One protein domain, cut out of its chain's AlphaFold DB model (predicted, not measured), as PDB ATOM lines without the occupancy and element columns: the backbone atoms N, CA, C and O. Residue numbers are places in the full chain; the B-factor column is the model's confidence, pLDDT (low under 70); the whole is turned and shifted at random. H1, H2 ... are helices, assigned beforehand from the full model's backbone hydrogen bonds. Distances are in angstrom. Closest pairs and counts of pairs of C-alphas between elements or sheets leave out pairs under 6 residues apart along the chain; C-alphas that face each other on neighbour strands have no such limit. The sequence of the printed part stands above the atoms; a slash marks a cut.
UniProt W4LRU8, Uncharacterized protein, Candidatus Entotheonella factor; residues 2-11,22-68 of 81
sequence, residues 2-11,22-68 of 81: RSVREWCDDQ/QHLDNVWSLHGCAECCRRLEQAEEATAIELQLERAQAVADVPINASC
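AT A GLANCE: This is residues 2 to 11 and 22 to 68 of the 81 residues of an uncharacterized protein of Candidatus Entotheonella factor (UniProt W4LRU8). Picture a helical hairpin, with H2 and H3 side by side and running opposite ways, and a short third helix, H1, which begins near the end where H2 turns into H3 and slants away from it. The last stretch, residues 60 to 68, has no named element and folds back from the far end of H3 toward the side of H2. The printed part has 57 residues with three named helices, in the order H1, H2, H3, and no named strand; its class is all helix. It is compact, with a radius of gyration of the C-alphas of 10.7 A, and elongated in outline, spanning 32 by 21 by 17 A.

IN THESE COORDINATES: Start at Arg 2 and go on to C-alpha 4 at (-16.984, -27.063, 27.363), where H1, residues 4 to 10, begins; it measures 9.5 A from first to last C-alpha. Past the cut, find C-alpha 27 at (-1.263, -30.698, 26.004), where H2, residues 27 to 39, sets out and covers 18.5 A. Three residues later H3, residues 43 to 59, begins at Ala 43; it is the longest helix, 24.6 A, and ends at C-alpha 59 at (4.405, -36.297, 30.478).

HOW THE PARTS SIT: Look first at the helical hairpin of H2 and H3, joined by a tight link. They touch, with 17 pairs of C-alphas within 8 A, and the closest C-alphas are those of Cys 37 and Ala 46, 5.0 A apart. Their lines stand at a shallow tilt of 20 degrees, and they run opposite ways. H1 and H2 only just touch, with 3 pairs of C-alphas within 8 A, and H2 does so with residues 33 to 37 alone. Their closest C-alphas are those of Val 4 and Cys 37, 7.0 A apart. H1 runs opposite ways to H2 at a steep tilt of 43 degrees. H1 and H3 are close but not clearly touching: their closest C-alphas, those of Val 4 and Glu 45, are 7.4 A apart. In H1, H2 and H3 every O i to N i+4 pair is within hydrogen-bond range.

THE WHOLE: The two C-alphas farthest apart are those of Arg 2 and Asp 61, at 32.9 A. When you reach Gln 11, the next printed residue is Gln 22: residues 12 to 21 are cut out, and C-alphas 11 and 22 are 7.0 A apart across this cut, which lies in the link from H1 to H2. The B-factor column holds the model's pLDDT; its mean over the printed part is 73.5. Read residues 2 to 11 and 22 to 25 with care, where it is under 70; the mean of H1 is 51.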
ATOM      1  N   ARG A   2     -22.836 -23.955  23.582       50.06
ATOM      2  CA  ARG A   2     -22.415 -25.338  23.873       50.06
ATOM      3  C   ARG A   2     -21.530 -25.375  25.120       50.06
ATOM      4  O   ARG A   2     -20.784 -24.427  25.357       50.06
ATOM      5  N   SER A   3     -21.653 -26.438  25.908       51.31
ATOM      6  CA  SER A   3     -20.816 -26.705  27.083       51.31
ATOM      7  C   SER A   3     -19.362 -26.959  26.666       51.31
ATOM      8  O   SER A   3     -19.105 -27.472  25.579       51.31
ATOM      9  N   VAL A   4     -18.396 -26.667  27.541       53.59
ATOM     10  CA  VAL A   4     -16.984 -27.063  27.363       53.59
ATOM     11  C   VAL A   4     -16.850 -28.563  27.085       53.59
ATOM     12  O   VAL A   4     -16.014 -28.974  26.286       53.59
ATOM     13  N   ARG A   5     -17.734 -29.381  27.668       50.00
ATOM     14  CA  ARG A   5     -17.785 -30.823  27.410       50.00
ATOM     15  C   ARG A   5     -18.122 -31.137  25.950       50.00
ATOM     16  O   ARG A   5     -17.473 -31.987  25.360       50.00
ATOM     17  N   GLU A   6     -19.066 -30.404  25.359       51.91
ATOM     18  CA  GLU A   6     -19.398 -30.506  23.929       51.91
ATOM     19  C   GLU A   6     -18.285 -29.945  23.033       51.91
ATOM     20  O   GLU A   6     -18.130 -30.415  21.918       51.91
ATOM     21  N   TRP A   7     -17.488 -28.973  23.496       52.16
ATOM     22  CA  TRP A   7     -16.338 -28.446  22.747       52.16
ATOM     23  C   TRP A   7     -15.164 -29.439  22.695       52.16
ATOM     24  O   TRP A   7     -14.511 -29.564  21.658       52.16
ATOM     25  N   CYS A   8     -14.918 -30.177  23.783       51.53
ATOM     26  CA  CYS A   8     -13.989 -31.311  23.782       51.53
ATOM     27  C   CYS A   8     -14.484 -32.443  22.866       51.53
ATOM     28  O   CYS A   8     -13.678 -33.047  22.164       51.53
ATOM     29  N   ASP A   9     -15.796 -32.691  22.824       45.97
ATOM     30  CA  ASP A   9     -16.418 -33.665  21.916       45.97
ATOM     31  C   ASP A   9     -16.377 -33.200  20.441       45.97
ATOM     32  O   ASP A   9     -16.073 -33.985  19.546       45.97
ATOM     33  N   ASP A  10     -16.574 -31.901  20.170       48.41
ATOM     34  CA  ASP A  10     -16.526 -31.291  18.827       48.41
ATOM     35  C   ASP A  10     -15.115 -31.365  18.189       48.41
ATOM     36  O   ASP A  10     -14.978 -31.254  16.967       48.41
ATOM     37  N   GLN A  11     -14.053 -31.613  18.970       51.75
ATOM     38  CA  GLN A  11     -12.709 -31.918  18.441       51.75
ATOM     39  C   GLN A  11     -12.616 -33.325  17.816       51.75
ATOM     40  O   GLN A  11     -11.631 -33.622  17.134       51.75
ATOM     41  N   GLN A  22      -5.001 -34.189  17.235       54.59
ATOM     42  CA  GLN A  22      -6.380 -34.655  17.487       54.59
ATOM     43  C   GLN A  22      -6.503 -35.640  18.661       54.59
ATOM     44  O   GLN A  22      -7.475 -36.382  18.753       54.59
ATOM     45  N   HIS A  23      -5.533 -35.674  19.578       58.56
ATOM     46  CA  HIS A  23      -5.697 -36.451  20.806       58.56
ATOM     47  C   HIS A  23      -6.397 -35.595  21.866       58.56
ATOM     48  O   HIS A  23      -5.943 -34.488  22.143       58.56
ATOM     49  N   LEU A  24      -7.484 -36.095  22.458       57.81
ATOM     50  CA  LEU A  24      -8.249 -35.394  23.503       57.81
ATOM     51  C   LEU A  24      -7.361 -34.980  24.691       57.81
ATOM     52  O   LEU A  24      -7.530 -33.896  25.237       57.81
ATOM     53  N   ASP A  25      -6.347 -35.792  24.997       65.12
ATOM     54  CA  ASP A  25      -5.366 -35.521  26.058       65.12
ATOM     55  C   ASP A  25      -4.083 -34.835  25.564       65.12
ATOM     56  O   ASP A  25      -3.048 -34.889  26.229       65.12
ATOM     57  N   ASN A  26      -4.087 -34.229  24.371       75.94
ATOM     58  CA  ASN A  26      -2.911 -33.479  23.952       75.94
ATOM     59  C   ASN A  26      -2.822 -32.153  24.723       75.94
ATOM     60  O   ASN A  26      -3.780 -31.384  24.833       75.94
ATOM     61  N   VAL A  27      -1.623 -31.884  25.220       79.69
ATOM     62  CA  VAL A  27      -1.263 -30.698  26.004       79.69
ATOM     63  C   VAL A  27      -1.625 -29.371  25.310       79.69
ATOM     64  O   VAL A  27      -2.097 -28.449  25.970       79.69
ATOM     65  N   TRP A  28      -1.520 -29.273  23.979       78.94
ATOM     66  CA  TRP A  28      -1.864 -28.057  23.221       78.94
ATOM     67  C   TRP A  28      -3.373 -27.754  23.239       78.94
ATOM     68  O   TRP A  28      -3.791 -26.617  23.475       78.94
ATOM     69  N   SER A  29      -4.206 -28.775  23.036       75.69
ATOM     70  CA  SER A  29      -5.666 -28.678  23.074       75.69
ATOM     71  C   SER A  29      -6.172 -28.414  24.488       75.69
ATOM     72  O   SER A  29      -7.056 -27.574  24.658       75.69
ATOM     73  N   LEU A  30      -5.581 -29.056  25.502       80.94
ATOM     74  CA  LEU A  30      -5.902 -28.803  26.911       80.94
ATOM     75  C   LEU A  30      -5.585 -27.355  27.311       80.94
ATOM     76  O   LEU A  30      -6.411 -26.710  27.954       80.94
ATOM     77  N   HIS A  31      -4.467 -26.794  26.836       83.25
ATOM     78  CA  HIS A  31      -4.167 -25.367  27.007       83.25
ATOM     79  C   HIS A  31      -5.255 -24.469  26.408       83.25
ATOM     80  O   HIS A  31      -5.706 -23.521  27.053       83.25
ATOM     81  N   GLY A  32      -5.692 -24.762  25.179       79.56
ATOM     82  CA  GLY A  32      -6.720 -23.969  24.499       79.56
ATOM     83  C   GLY A  32      -8.065 -24.055  25.214       79.56
ATOM     84  O   GLY A  32      -8.766 -23.053  25.354       79.56
ATOM     85  N   CYS A  33      -8.382 -25.240  25.732       77.88
ATOM     86  CA  CYS A  33      -9.569 -25.488  26.531       77.88
ATOM     87  C   CYS A  33      -9.546 -24.685  27.836       77.88
ATOM     88  O   CYS A  33     -10.490 -23.947  28.113       77.88
ATOM     89  N   ALA A  34      -8.447 -24.748  28.595       82.81
ATOM     90  CA  ALA A  34      -8.293 -24.020  29.852       82.81
ATOM     91  C   ALA A  34      -8.406 -22.498  29.654       82.81
ATOM     92  O   ALA A  34      -9.028 -21.804  30.456       82.81
ATOM     93  N   GLU A  35      -7.831 -21.957  28.573       82.19
ATOM     94  CA  GLU A  35      -7.982 -20.541  28.206       82.19
ATOM     95  C   GLU A  35      -9.451 -20.177  27.924       82.19
ATOM     96  O   GLU A  35      -9.945 -19.159  28.411       82.19
ATOM     97  N   CYS A  36     -10.168 -21.008  27.165       81.44
ATOM     98  CA  CYS A  36     -11.584 -20.796  26.872       81.44
ATOM     99  C   CYS A  36     -12.466 -20.909  28.126       81.44
ATOM    100  O   CYS A  36     -13.327 -20.056  28.323       81.44
ATOM    101  N   CYS A  37     -12.229 -21.895  28.999       79.31
ATOM    102  CA  CYS A  37     -12.982 -22.077  30.247       79.31
ATOM    103  C   CYS A  37     -12.810 -20.882  31.187       79.31
ATOM    104  O   CYS A  37     -13.796 -20.354  31.700       79.31
ATOM    105  N   ARG A  38     -11.570 -20.391  31.335       81.06
ATOM    106  CA  ARG A  38     -11.273 -19.178  32.110       81.06
ATOM    107  C   ARG A  38     -11.996 -17.952  31.558       81.06
ATOM    108  O   ARG A  38     -12.517 -17.154  32.328       81.06
ATOM    109  N   ARG A  39     -12.080 -17.811  30.230       79.75
ATOM    110  CA  ARG A  39     -12.808 -16.705  29.577       79.75
ATOM    111  C   ARG A  39     -14.328 -16.806  29.693       79.75
ATOM    112  O   ARG A  39     -14.994 -15.783  29.594       79.75
ATOM    113  N   LEU A  40     -14.864 -18.014  29.841       80.75
ATOM    114  CA  LEU A  40     -16.297 -18.270  30.001       80.75
ATOM    115  C   LEU A  40     -16.746 -18.258  31.470       80.75
ATOM    116  O   LEU A  40     -17.917 -18.517  31.727       80.75
ATOM    117  N   GLU A  41     -15.835 -17.972  32.410       78.94
ATOM    118  CA  GLU A  41     -16.084 -17.952  33.862       78.94
ATOM    119  C   GLU A  41     -16.641 -19.283  34.413       78.94
ATOM    120  O   GLU A  41     -17.284 -19.334  35.460       78.94
ATOM    121  N   GLN A  42     -16.355 -20.393  33.724       78.00
ATOM    122  CA  GLN A  42     -16.734 -21.749  34.129       78.00
ATOM    123  C   GLN A  42     -15.658 -22.327  35.055       78.00
ATOM    124  O   GLN A  42     -14.781 -23.072  34.623       78.00
ATOM    125  N   ALA A  43     -15.667 -21.902  36.321       76.56
ATOM    126  CA  ALA A  43     -14.595 -22.188  37.280       76.56
ATOM    127  C   ALA A  43     -14.434 -23.684  37.620       76.56
ATOM    128  O   ALA A  43     -13.311 -24.159  37.805       76.56
ATOM    129  N   GLU A  44     -15.536 -24.435  37.694       78.94
ATOM    130  CA  GLU A  44     -15.510 -25.867  38.016       78.94
ATOM    131  C   GLU A  44     -14.890 -26.674  36.868       78.94
ATOM    132  O   GLU A  44     -13.966 -27.465  37.068       78.94
ATOM    133  N   GLU A  45     -15.321 -26.399  35.638       74.06
ATOM    134  CA  GLU A  45     -14.784 -27.013  34.430       74.06
ATOM    135  C   GLU A  45     -13.342 -26.579  34.158       74.06
ATOM    136  O   GLU A  45     -12.519 -27.415  33.790       74.06
ATOM    137  N   ALA A  46     -13.006 -25.305  34.390       81.31
ATOM    138  CA  ALA A  46     -11.638 -24.808  34.257       81.31
ATOM    139  C   ALA A  46     -10.676 -25.584  35.161       81.31
ATOM    140  O   ALA A  46      -9.644 -26.047  34.686       81.31
ATOM    141  N   THR A  47     -11.055 -25.812  36.421       83.25
ATOM    142  CA  THR A  47     -10.231 -26.559  37.384       83.25
ATOM    143  C   THR A  47     -10.013 -28.009  36.933       83.25
ATOM    144  O   THR A  47      -8.906 -28.541  37.029       83.25
ATOM    145  N   ALA A  48     -11.055 -28.664  36.410       83.75
ATOM    146  CA  ALA A  48     -10.947 -30.034  35.912       83.75
ATOM    147  C   ALA A  48      -9.994 -30.140  34.706       83.75
ATOM    148  O   ALA A  48      -9.168 -31.053  34.649       83.75
ATOM    149  N   ILE A  49     -10.081 -29.191  33.772       82.19
ATOM    150  CA  ILE A  49      -9.217 -29.131  32.589       82.19
ATOM    151  C   ILE A  49      -7.777 -28.749  32.963       82.19
ATOM    152  O   ILE A  49      -6.839 -29.315  32.406       82.19
ATOM    153  N   GLU A  50      -7.578 -27.841  33.921       83.25
ATOM    154  CA  GLU A  50      -6.251 -27.469  34.436       83.25
ATOM    155  C   GLU A  50      -5.537 -28.672  35.064       83.25
ATOM    156  O   GLU A  50      -4.374 -28.921  34.756       83.25
ATOM    157  N   LEU A  51      -6.245 -29.507  35.830       86.00
ATOM    158  CA  LEU A  51      -5.671 -30.743  36.374       86.00
ATOM    159  C   LEU A  51      -5.268 -31.743  35.275       86.00
ATOM    160  O   LEU A  51      -4.256 -32.439  35.395       86.00
ATOM    161  N   GLN A  52      -6.058 -31.854  34.202       83.94
ATOM    162  CA  GLN A  52      -5.688 -32.685  33.052       83.94
ATOM    163  C   GLN A  52      -4.466 -32.117  32.327       83.94
ATOM    164  O   GLN A  52      -3.583 -32.879  31.930       83.94
ATOM    165  N   LEU A  53      -4.392 -30.791  32.200       84.56
ATOM    166  CA  LEU A  53      -3.262 -30.102  31.600       84.56
ATOM    167  C   LEU A  53      -1.975 -30.337  32.396       84.56
ATOM    168  O   LEU A  53      -0.971 -30.708  31.799       84.56
ATOM    169  N   GLU A  54      -2.008 -30.214  33.722       85.62
ATOM    170  CA  GLU A  54      -0.850 -30.479  34.586       85.62
ATOM    171  C   GLU A  54      -0.314 -31.905  34.409       85.62
ATOM    172  O   GLU A  54       0.895 -32.120  34.299       85.62
ATOM    173  N   ARG A  55      -1.210 -32.895  34.318       85.44
ATOM    174  CA  ARG A  55      -0.825 -34.292  34.062       85.44
ATOM    175  C   ARG A  55      -0.204 -34.470  32.682       85.44
ATOM    176  O   ARG A  55       0.815 -35.143  32.565       85.44
ATOM    177  N   ALA A  56      -0.799 -33.875  31.650       82.62
ATOM    178  CA  ALA A  56      -0.271 -33.939  30.290       82.62
ATOM    179  C   ALA A  56       1.084 -33.222  30.174       82.62
ATOM    180  O   ALA A  56       1.980 -33.697  29.482       82.62
ATOM    181  N   GLN A  57       1.260 -32.118  30.898       83.62
ATOM    182  CA  GLN A  57       2.496 -31.345  30.943       83.62
ATOM    183  C   GLN A  57       3.613 -32.073  31.695       83.62
ATOM    184  O   GLN A  57       4.766 -31.966  31.299       83.62
ATOM    185  N   ALA A  58       3.286 -32.875  32.711       83.94
ATOM    186  CA  ALA A  58       4.254 -33.742  33.383       83.94
ATOM    187  C   ALA A  58       4.778 -34.883  32.489       83.94
ATOM    188  O   ALA A  58       5.865 -35.403  32.734       83.94
ATOM    189  N   VAL A  59       4.006 -35.283  31.471       81.38
ATOM    190  CA  VAL A  59       4.405 -36.297  30.478       81.38
ATOM    191  C   VAL A  59       5.090 -35.659  29.264       81.38
ATOM    192  O   VAL A  59       5.807 -36.341  28.538       81.38
ATOM    193  N   ALA A  60       4.883 -34.365  29.025       78.38
ATOM    194  CA  ALA A  60       5.472 -33.665  27.895       78.38
ATOM    195  C   ALA A  60       6.977 -33.430  28.107       78.38
ATOM    196  O   ALA A  60       7.397 -32.883  29.123       78.38
ATOM    197  N   ASP A  61       7.782 -33.772  27.100       77.50
ATOM    198  CA  ASP A  61       9.235 -33.547  27.123       77.50
ATOM    199  C   ASP A  61       9.608 -32.055  27.123       77.50
ATOM    200  O   ASP A  61      10.699 -31.672  27.546       77.50
ATOM    201  N   VAL A  62       8.706 -31.208  26.620       78.12
ATOM    202  CA  VAL A  62       8.898 -29.761  26.502       78.12
ATOM    203  C   VAL A  62       7.818 -29.009  27.278       78.12
ATOM    204  O   VAL A  62       6.635 -29.352  27.177       78.12
ATOM    205  N   PRO A  63       8.186 -27.955  28.027       76.19
ATOM    206  CA  PRO A  63       7.205 -27.111  28.686       76.19
ATOM    207  C   PRO A  63       6.410 -26.345  27.628       76.19
ATOM    208  O   PRO A  63       6.966 -25.596  26.825       76.19
ATOM    209  N   ILE A  64       5.094 -26.534  27.628       78.44
ATOM    210  CA  ILE A  64       4.183 -25.816  26.741       78.44
ATOM    211  C   ILE A  64       3.478 -24.750  27.567       78.44
ATOM    212  O   ILE A  64       2.938 -25.027  28.629       78.44
ATOM    213  N   ASN A  65       3.534 -23.509  27.089       78.94
ATOM    214  CA  ASN A  65       2.976 -22.346  27.788       78.94
ATOM    215  C   ASN A  65       1.759 -21.756  27.057       78.94
ATOM    216  O   ASN A  65       1.113 -20.834  27.554       78.94
ATOM    217  N   ALA A  66       1.458 -22.255  25.856       77.00
ATOM    218  CA  ALA A  66       0.394 -21.752  25.006       77.00
ATOM    219  C   ALA A  66      -0.225 -22.871  24.168       77.00
ATOM    220  O   ALA A  66       0.449 -23.813  23.767       77.00
ATOM    221  N   SER A  67      -1.505 -22.715  23.834       73.06
ATOM    222  CA  SER A  67      -2.274 -23.666  23.016       73.06
ATOM    223  C   SER A  67      -1.838 -23.769  21.556       73.06
ATOM    224  O   SER A  67      -2.122 -24.754  20.878       73.06
ATOM    225  N   CYS A  68      -1.136 -22.759  21.048       73.00
ATOM    226  CA  CYS A  68      -0.658 -22.720  19.677       73.00
ATOM    227  C   CYS A  68       0.838 -22.433  19.668       73.00
ATOM    228  O   CYS A  68       1.265 -21.422  20.219       73.00
TER     229      CYS A  68